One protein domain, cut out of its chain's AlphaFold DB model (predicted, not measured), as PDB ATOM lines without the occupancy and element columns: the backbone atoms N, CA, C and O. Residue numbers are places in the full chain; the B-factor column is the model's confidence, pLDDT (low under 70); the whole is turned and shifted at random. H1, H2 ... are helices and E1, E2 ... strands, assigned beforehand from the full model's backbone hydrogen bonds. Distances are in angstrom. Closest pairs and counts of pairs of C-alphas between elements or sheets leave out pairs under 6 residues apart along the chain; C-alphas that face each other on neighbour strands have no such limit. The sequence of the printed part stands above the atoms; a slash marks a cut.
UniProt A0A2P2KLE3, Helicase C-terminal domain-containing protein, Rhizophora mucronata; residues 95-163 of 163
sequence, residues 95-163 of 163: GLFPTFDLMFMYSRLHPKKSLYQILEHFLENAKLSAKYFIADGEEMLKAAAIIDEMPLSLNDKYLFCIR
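What this domain is: This is residues 95 to 163 of the 163 residues of the protein "Helicase C-terminal domain-containing protein" of Rhizophora mucronata (UniProt A0A2P2KLE3). Two helices, H2 and H3, lie side by side and run opposite ways, while H1 and H4 both pack on one side of this pair, H1 crossing H2 and H4 crossing H3. The loop with the short strand E1 makes one end of the long axis, and the link between H3 and H4 makes the other. The printed part has 69 residues, mostly helix by class, in the order H1, H2, E1, H3, H4. It is compact, with a radius of gyration of the C-alphas of 11.6 A, yet only just elongated, spanning 38 by 25 by 16 A.

How they stand to each other: Start at residues 95 to 96, paired parallel with residues 133 to 134 of E1, residues 132 to 134, which pairs with no named strand. H1, residues 100 to 109, touches H2, residues 115 to 125, about perpendicular at 85 degrees; the closest C-alphas, of Tyr 106 and Ile 118, are 6.5 A apart. H2 touches H3, residues 137 to 147, at a shallow tilt of 21 degrees, opposite ways; look at the C-alphas of Tyr 116 and Ala 144, the closest, 5.0 A apart. H3 touches H4, residues 154 to 161, at a steep tilt of 63 degrees, with the C-alphas of Met 140 and Cys 161 closest at 5.3 A. H1 and H3 are apart. Every O i to N i+4 pair is within hydrogen-bond range in H1, H2 and H4, and 6 of 7 are in H3.

Where its parts are: Find C-alpha 100 at (80.678, 92.424, 82.783); from there H1 runs 14.4 A. H2 spans 15.3 A, E1 7.0 A, H3 15.0 A and H4 10.6 A, ending at C-alpha 161, (72.945, 86.488, 87.312).

The domain as a whole: The C-alphas farthest apart, of Ala 130 and Pro 151, are 38.4 A apart. The printed part has no cut and no long link, and residue 163, the chain's last, is under pLDDT 70.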
ATOM      1  N   GLY A  95      77.914  80.196  70.902       94.50
ATOM      2  CA  GLY A  95      77.359  81.107  71.898       94.50
ATOM      3  C   GLY A  95      78.386  82.162  72.305       94.50
ATOM      4  O   GLY A  95      79.546  81.844  72.562       94.50
ATOM      5  N   LEU A  96      77.957  83.417  72.361       94.06
ATOM      6  CA  LEU A  96      78.665  84.518  73.004       94.06
ATOM      7  C   LEU A  96      77.912  84.923  74.261       94.06
ATOM      8  O   LEU A  96      76.698  84.756  74.349       94.06
ATOM      9  N   PHE A  97      78.640  85.496  75.208       91.81
ATOM     10  CA  PHE A  97      78.096  85.871  76.501       91.81
ATOM     11  C   PHE A  97      78.272  87.375  76.750       91.81
ATOM     12  O   PHE A  97      79.350  87.904  76.444       91.81
ATOM     13  N   PRO A  98      77.266  88.085  77.296       92.25
ATOM     14  CA  PRO A  98      77.412  89.485  77.678       92.25
ATOM     15  C   PRO A  98      78.402  89.600  78.841       92.25
ATOM     16  O   PRO A  98      78.090  89.215  79.961       92.25
ATOM     17  N   THR A  99      79.610  90.105  78.592       92.88
ATOM     18  CA  THR A  99      80.623  90.241  79.648       92.88
ATOM     19  C   THR A  99      80.312  91.407  80.583       92.88
ATOM     20  O   THR A  99      79.688  92.397  80.187       92.88
ATOM     21  N   PHE A 100      80.824  91.336  81.815       94.62
ATOM     22  CA  PHE A 100      80.678  92.424  82.783       94.62
ATOM     23  C   PHE A 100      81.209  93.755  82.242       94.62
ATOM     24  O   PHE A 100      80.560  94.780  82.420       94.62
ATOM     25  N   ASP A 101      82.338  93.748  81.527       94.50
ATOM     26  CA  ASP A 101      82.922  94.967  80.957       94.50
ATOM     27  C   ASP A 101      81.952  95.683  80.008       94.50
ATOM     28  O   ASP A 101      81.844  96.910  80.032       94.50
ATOM     29  N   LEU A 102      81.187  94.930  79.208       92.38
ATOM     30  CA  LEU A 102      80.160  95.498  78.334       92.38
ATOM     31  C   LEU A 102      79.013  96.102  79.151       92.38
ATOM     32  O   LEU A 102      78.575  97.217  78.856       92.38
ATOM     33  N   MET A 103      78.561  95.408  80.200       93.50
ATOM     34  CA  MET A 103      77.494  95.897  81.085       93.50
ATOM     35  C   MET A 103      77.922  97.153  81.846       93.50
ATOM     36  O   MET A 103      77.160  98.113  81.967       93.50
ATOM     37  N   PHE A 104      79.169  97.182  82.310       94.00
ATOM     38  CA  PHE A 104      79.767  98.324  82.983       94.00
ATOM     39  C   PHE A 104      79.902  99.528  82.043       94.00
ATOM     40  O   PHE A 104      79.568 100.650  82.412       94.00
ATOM     41  N   MET A 105      80.328  99.316  80.797       92.50
ATOM     42  CA  MET A 105      80.376 100.387  79.800       92.50
ATOM     43  C   MET A 105      78.984 100.965  79.510       92.50
ATOM     44  O   MET A 105      78.828 102.186  79.445       92.50
ATOM     45  N   TYR A 106      77.960 100.114  79.405       91.50
ATOM     46  CA  TYR A 106      76.572 100.552  79.234       91.50
ATOM     47  C   TYR A 106      76.039 101.335  80.438       91.50
ATOM     48  O   TYR A 106      75.385 102.366  80.255       91.50
ATOM     49  N   SER A 107      76.335 100.894  81.664       93.25
ATOM     50  CA  SER A 107      75.884 101.586  82.876       93.25
ATOM     51  C   SER A 107      76.474 102.992  82.984       93.25
ATOM     52  O   SER A 107      75.783 103.924  83.393       93.25
ATOM     53  N   ARG A 108      77.715 103.194  82.521       92.94
ATOM     54  CA  ARG A 108      78.341 104.523  82.461       92.94
ATOM     55  C   ARG A 108      77.638 105.476  81.494       92.94
ATOM     56  O   ARG A 108      77.585 106.672  81.769       92.94
ATOM     57  N   LEU A 109      77.108 104.965  80.382       89.44
ATOM     58  CA  LEU A 109      76.330 105.755  79.419       89.44
ATOM     59  C   LEU A 109      74.895 106.011  79.907       89.44
ATOM     60  O   LEU A 109      74.270 106.995  79.511       89.44
ATOM     61  N   HIS A 110      74.379 105.154  80.792       88.38
ATOM     62  CA  HIS A 110      73.016 105.215  81.310       88.38
ATOM     63  C   HIS A 110      72.965 105.002  82.835       88.38
ATOM     64  O   HIS A 110      72.441 103.990  83.298       88.38
ATOM     65  N   PRO A 111      73.426 105.973  83.645       85.88
ATOM     66  CA  PRO A 111      73.647 105.789  85.087       85.88
ATOM     67  C   PRO A 111      72.376 105.557  85.917       85.88
ATOM     68  O   PRO A 111      72.465 105.223  87.093       85.88
ATOM     69  N   LYS A 112      71.191 105.766  85.331       89.94
ATOM     70  CA  LYS A 112      69.894 105.529  85.981       89.94
ATOM     71  C   LYS A 112      69.271 104.178  85.622       89.94
ATOM     72  O   LYS A 112      68.221 103.860  86.169       89.94
ATOM     73  N   LYS A 113      69.854 103.435  84.674       92.56
ATOM     74  CA  LYS A 113      69.312 102.143  84.247       92.56
ATOM     75  C   LYS A 113      69.734 101.039  85.210       92.56
ATOM     76  O   LYS A 113      70.868 101.024  85.685       92.56
ATOM     77  N   SER A 114      68.810 100.122  85.471       94.44
ATOM     78  CA  SER A 114      69.062  98.911  86.252       94.44
ATOM     79  C   SER A 114      69.850  97.871  85.436       94.44
ATOM     80  O   SER A 114      70.035  98.046  84.227       94.44
ATOM     81  N   LEU A 115      70.322  96.789  86.069       95.06
ATOM     82  CA  LEU A 115      71.040  95.731  85.346       95.06
ATOM     83  C   LEU A 115      70.135  95.073  84.295       95.06
ATOM     84  O   LEU A 115      70.570  94.890  83.161       95.06
ATOM     85  N   TYR A 116      68.878  94.794  84.643       95.88
ATOM     86  CA  TYR A 116      67.864  94.275  83.727       95.88
ATOM     87  C   TYR A 116      67.726  95.159  82.484       95.88
ATOM     88  O   TYR A 116      67.869  94.677  81.368       95.88
ATOM     89  N   GLN A 117      67.541  96.469  82.666       95.31
ATOM     90  CA  GLN A 117      67.361  97.408  81.551       95.31
ATOM     91  C   GLN A 117      68.611  97.538  80.671       95.31
ATOM     92  O   GLN A 117      68.515  97.836  79.479       95.31
ATOM     93  N   ILE A 118      69.799  97.381  81.261       94.81
ATOM     94  CA  ILE A 118      71.060  97.352  80.516       94.81
ATOM     95  C   ILE A 118      71.147  96.071  79.680       94.81
ATOM     96  O   ILE A 118      71.467  96.149  78.494       94.81
ATOM     97  N   LEU A 119      70.844  94.918  80.281       94.69
ATOM     98  CA  LEU A 119      70.866  93.617  79.615       94.69
ATOM     99  C   LEU A 119      69.825  93.519  78.505       94.69
ATOM    100  O   LEU A 119      70.167  93.105  77.404       94.69
ATOM    101  N   GLU A 120      68.593  93.944  78.764       95.25
ATOM    102  CA  GLU A 120      67.496  93.951  77.795       95.25
ATOM    103  C   GLU A 120      67.901  94.758  76.562       95.25
ATOM    104  O   GLU A 120      67.946  94.236  75.447       95.25
ATOM    105  N   HIS A 121      68.362  95.991  76.779       93.19
ATOM    106  CA  HIS A 121      68.836  96.835  75.692       93.19
ATOM    107  C   HIS A 121      70.045  96.229  74.962       93.19
ATOM    108  O   HIS A 121      70.155  96.356  73.742       93.19
ATOM    109  N   PHE A 122      70.977  95.590  75.675       92.75
ATOM    110  CA  PHE A 122      72.105  94.910  75.041       92.75
ATOM    111  C   PHE A 122      71.628  93.770  74.138       92.75
ATOM    112  O   PHE A 122      72.062  93.697  72.993       92.75
ATOM    113  N   LEU A 123      70.730  92.913  74.622       92.81
ATOM    114  CA  LEU A 123      70.230  91.748  73.891       92.81
ATOM    115  C   LEU A 123      69.420  92.145  72.652       92.81
ATOM    116  O   LEU A 123      69.581  91.526  71.603       92.81
ATOM    117  N   GLU A 124      68.623  93.210  72.738       92.62
ATOM    118  CA  GLU A 124      67.851  93.736  71.604       92.62
ATOM    119  C   GLU A 124      68.729  94.377  70.520       92.62
ATOM    120  O   GLU A 124      68.399  94.330  69.335       92.62
ATOM    121  N   ASN A 125      69.856  94.985  70.908       91.75
ATOM    122  CA  ASN A 125      70.689  95.781  70.001       91.75
ATOM    123  C   ASN A 125      72.006  95.099  69.601       91.75
ATOM    124  O   ASN A 125      72.731  95.617  68.742       91.75
ATOM    125  N   ALA A 126      72.347  93.958  70.203       91.62
ATOM    126  CA  ALA A 126      73.564  93.218  69.901       91.62
ATOM    127  C   ALA A 126      73.560  92.743  68.442       91.62
ATOM    128  O   ALA A 126      72.753  91.916  68.021       91.62
ATOM    129  N   LYS A 127      74.521  93.241  67.658       93.88
ATOM    130  CA  LYS A 127      74.731  92.805  66.275       93.88
ATOM    131  C   LYS A 127      75.761  91.692  66.239       93.88
ATOM    132  O   LYS A 127      76.935  91.911  66.530       93.88
ATOM    133  N   LEU A 128      75.313  90.509  65.844       93.88
ATOM    134  CA  LEU A 128      76.144  89.321  65.717       93.88
ATOM    135  C   LEU A 128      76.304  88.939  64.249       93.88
ATOM    136  O   LEU A 128      75.404  89.153  63.437       93.88
ATOM    137  N   SER A 129      77.443  88.340  63.900       95.31
ATOM    138  CA  SER A 129      77.539  87.654  62.612       95.31
ATOM    139  C   SER A 129      76.687  86.380  62.640       95.31
ATOM    140  O   SER A 129      76.395  85.843  63.710       95.31
ATOM    141  N   ALA A 130      76.325  85.855  61.466       94.31
ATOM    142  CA  ALA A 130      75.465  84.671  61.347       94.31
ATOM    143  C   ALA A 130      75.994  83.430  62.101       94.31
ATOM    144  O   ALA A 130      75.225  82.536  62.439       94.31
ATOM    145  N   LYS A 131      77.300  83.391  62.400       96.12
ATOM    146  CA  LYS A 131      77.972  82.294  63.109       96.12
ATOM    147  C   LYS A 131      77.864  82.371  64.635       96.12
ATOM    148  O   LYS A 131      78.414  81.506  65.311       96.12
ATOM    149  N   TYR A 132      77.185  83.375  65.190       96.50
ATOM    150  CA  TYR A 132      77.059  83.536  66.638       96.50
ATOM    151  C   TYR A 132      75.612  83.744  67.086       96.50
ATOM    152  O   TYR A 132      74.723  84.091  66.302       96.50
ATOM    153  N   PHE A 133      75.377  83.503  68.370       94.50
ATOM    154  CA  PHE A 133      74.157  83.855  69.095       94.50
ATOM    155  C   PHE A 133      74.525  84.307  70.508       94.50
ATOM    156  O   PHE A 133      75.619  83.988  70.969       94.50
ATOM    157  N   ILE A 134      73.644  85.041  71.192       93.31
ATOM    158  CA  ILE A 134      73.826  85.276  72.628       93.31
ATOM    159  C   ILE A 134      73.288  84.067  73.388       93.31
ATOM    160  O   ILE A 134      72.115  83.729  73.242       93.31
ATOM    161  N   ALA A 135      74.152  83.417  74.161       92.31
ATOM    162  CA  ALA A 135      73.773  82.334  75.058       92.31
ATOM    163  C   ALA A 135      73.205  82.895  76.370       92.31
ATOM    164  O   ALA A 135      73.624  83.964  76.818       92.31
ATOM    165  N   ASP A 136      72.245  82.173  76.950       87.88
ATOM    166  CA  ASP A 136      71.693  82.362  78.302       87.88
ATOM    167  C   ASP A 136      71.130  83.764  78.614       87.88
ATOM    168  O   ASP A 136      70.905  84.125  79.768       87.88
ATOM    169  N   GLY A 137      70.854  84.574  77.585       88.31
ATOM    170  CA  GLY A 137      70.374  85.948  77.759       88.31
ATOM    171  C   GLY A 137      69.018  86.032  78.465       88.31
ATOM    172  O   GLY A 137      68.814  86.904  79.305       88.31
ATOM    173  N   GLU A 138      68.099  85.111  78.164       88.94
ATOM    174  CA  GLU A 138      66.767  85.091  78.778       88.94
ATOM    175  C   GLU A 138      66.816  84.693  80.262       88.94
ATOM    176  O   GLU A 138      66.129  85.291  81.089       88.94
ATOM    177  N   GLU A 139      67.650  83.715  80.620       89.75
ATOM    178  CA  GLU A 139      67.852  83.314  82.017       89.75
ATOM    179  C   GLU A 139      68.503  84.440  82.821       89.75
ATOM    180  O   GLU A 139      68.026  84.780  83.907       89.75
ATOM    181  N   MET A 140      69.514  85.097  82.247       92.62
ATOM    182  CA  MET A 140      70.148  86.254  82.873       92.62
ATOM    183  C   MET A 140      69.153  87.401  83.091       92.62
ATOM    184  O   MET A 140      69.177  88.032  84.147       92.62
ATOM    185  N   LEU A 141      68.247  87.661  82.138       94.19
ATOM    186  CA  LEU A 141      67.180  88.654  82.299       94.19
ATOM    187  C   LEU A 141      66.227  88.294  83.441       94.19
ATOM    188  O   LEU A 141      65.895  89.160  84.250       94.19
ATOM    189  N   LYS A 142      65.807  87.026  83.538       93.19
ATOM    190  CA  LYS A 142      64.945  86.550  84.632       93.19
ATOM    191  C   LYS A 142      65.621  86.736  85.992       93.19
ATOM    192  O   LYS A 142      64.984  87.230  86.920       93.19
ATOM    193  N   ALA A 143      66.908  86.406  86.102       94.31
ATOM    194  CA  ALA A 143      67.679  86.622  87.325       94.31
ATOM    195  C   ALA A 143      67.836  88.118  87.648       94.31
ATOM    196  O   ALA A 143      67.574  88.542  88.775       94.31
ATOM    197  N   ALA A 144      68.189  88.938  86.654       95.44
ATOM    198  CA  ALA A 144      68.366  90.377  86.823       95.44
ATOM    199  C   ALA A 144      67.074  91.073  87.274       95.44
ATOM    200  O   ALA A 144      67.141  91.959  88.123       95.44
ATOM    201  N   ALA A 145      65.912  90.639  86.773       94.88
ATOM    202  CA  ALA A 145      64.608  91.170  87.175       94.88
ATOM    203  C   ALA A 145      64.339  91.012  88.683       94.88
ATOM    204  O   ALA A 145      63.724  91.882  89.288       94.88
ATOM    205  N   ILE A 146      64.828  89.928  89.294       94.56
ATOM    206  CA  ILE A 146      64.681  89.660  90.732       94.56
ATOM    207  C   ILE A 146      65.759  90.406  91.532       94.56
ATOM    208  O   ILE A 146      65.482  91.042  92.546       94.56
ATOM    209  N   ILE A 147      67.010  90.332  91.076       94.94
ATOM    210  CA  ILE A 147      68.176  90.850  91.801       94.94
ATOM    211  C   ILE A 147      68.244  92.386  91.781       94.94
ATOM    212  O   ILE A 147      68.892  92.995  92.639       94.94
ATOM    213  N   ASP A 148      67.574  93.046  90.834       94.06
ATOM    214  CA  ASP A 148      67.638  94.500  90.720       94.06
ATOM    215  C   ASP A 148      67.041  95.255  91.915       94.06
ATOM    216  O   ASP A 148      67.512  96.357  92.215       94.06
ATOM    217  N   GLU A 149      66.097  94.645  92.636       91.50
ATOM    218  CA  GLU A 149      65.500  95.199  93.858       91.50
ATOM    219  C   GLU A 149      66.459  95.170  95.062       91.50
ATOM    220  O   GLU A 149      66.246  95.865  96.058       91.50
ATOM    221  N   MET A 150      67.542  94.390  94.984       93.56
ATOM    222  CA  MET A 150      68.488  94.227  96.085       93.56
ATOM    223  C   MET A 150      69.520  95.371  96.123       93.56
ATOM    224  O   MET A 150      70.001  95.810  95.069       93.56
ATOM    225  N   PRO A 151      69.949  95.826  97.320       93.69
ATOM    226  CA  PRO A 151      70.945  96.888  97.491       93.69
ATOM    227  C   PRO A 151      72.377  96.373  97.252       93.69
ATOM    228  O   PRO A 151      73.238  96.433  98.127       93.69
ATOM    229  N   LEU A 152      72.621  95.827  96.061       94.50
ATOM    230  CA  LEU A 152      73.885  95.235  95.630       94.50
ATOM    231  C   LEU A 152      74.578  96.114  94.585       94.50
ATOM    232  O   LEU A 152      73.926  96.837  93.825       94.50
ATOM    233  N   SER A 153      75.911  96.029  94.521       93.81
ATOM    234  CA  SER A 153      76.676  96.695  93.465       93.81
ATOM    235  C   SER A 153      76.366  96.076  92.097       93.81
ATOM    236  O   SER A 153      75.978  94.913  92.012       93.81
ATOM    237  N   LEU A 154      76.580  96.818  91.004       93.25
ATOM    238  CA  LEU A 154      76.368  96.289  89.647       93.25
ATOM    239  C   LEU A 154      77.170  95.001  89.397       93.25
ATOM    240  O   LEU A 154      76.667  94.080  88.760       93.25
ATOM    241  N   ASN A 155      78.402  94.940  89.911       94.81
ATOM    242  CA  ASN A 155      79.250  93.758  89.804       94.81
ATOM    243  C   ASN A 155      78.650  92.566  90.551       94.81
ATOM    244  O   ASN A 155      78.563  91.482  89.985       94.81
ATOM    245  N   ASP A 156      78.184  92.765  91.784       95.56
ATOM    246  CA  ASP A 156      77.577  91.681  92.560       95.56
ATOM    247  C   ASP A 156      76.291  91.198  91.896       95.56
ATOM    248  O   ASP A 156      76.116  89.998  91.710       95.56
ATOM    249  N   LYS A 157      75.433  92.128  91.451       95.12
ATOM    250  CA  LYS A 157      74.214  91.795  90.707       95.12
ATOM    251  C   LYS A 157      74.527  90.944  89.477       95.12
ATOM    252  O   LYS A 157      73.911  89.902  89.288       95.12
ATOM    253  N   TYR A 158      75.521  91.347  88.682       94.88
ATOM    254  CA  TYR A 158      75.973  90.572  87.528       94.88
ATOM    255  C   TYR A 158      76.480  89.184  87.945       94.88
ATOM    256  O   TYR A 158      76.063  88.190  87.365       94.88
ATOM    257  N   LEU A 159      77.310  89.085  88.990       94.44
ATOM    258  CA  LEU A 159      77.824  87.803  89.487       94.44
ATOM    259  C   LEU A 159      76.724  86.846  89.971       94.44
ATOM    260  O   LEU A 159      76.899  85.635  89.844       94.44
ATOM    261  N   PHE A 160      75.619  87.365  90.511       93.38
ATOM    262  CA  PHE A 160      74.439  86.568  90.864       93.38
ATOM    263  C   PHE A 160      73.627  86.122  89.645       93.38
ATOM    264  O   PHE A 160      72.942  85.115  89.729       93.38
ATOM    265  N   CYS A 161      73.695  86.840  88.522       91.62
ATOM    266  CA  CYS A 161      72.945  86.488  87.312       91.62
ATOM    267  C   CYS A 161      73.662  85.460  86.420       91.62
ATOM    268  O   CYS A 161      73.042  84.933  85.503       91.62
ATOM    269  N   ILE A 162      74.957  85.205  86.642       87.12
ATOM    270  CA  ILE A 162      75.762  84.264  85.836       87.12
ATOM    271  C   ILE A 162      76.022  82.915  86.527       87.12
ATOM    272  O   ILE A 162      76.743  82.085  85.972       87.12
ATOM    273  N   ARG A 163      75.555  82.740  87.766       62.97
ATOM    274  CA  ARG A 163      75.779  81.547  88.593       62.97
ATOM    275  C   ARG A 163      74.464  80.868  88.907       62.97
ATOM    276  O   ARG A 163      74.478  79.620  88.899       62.97
TER     277      ARG A 163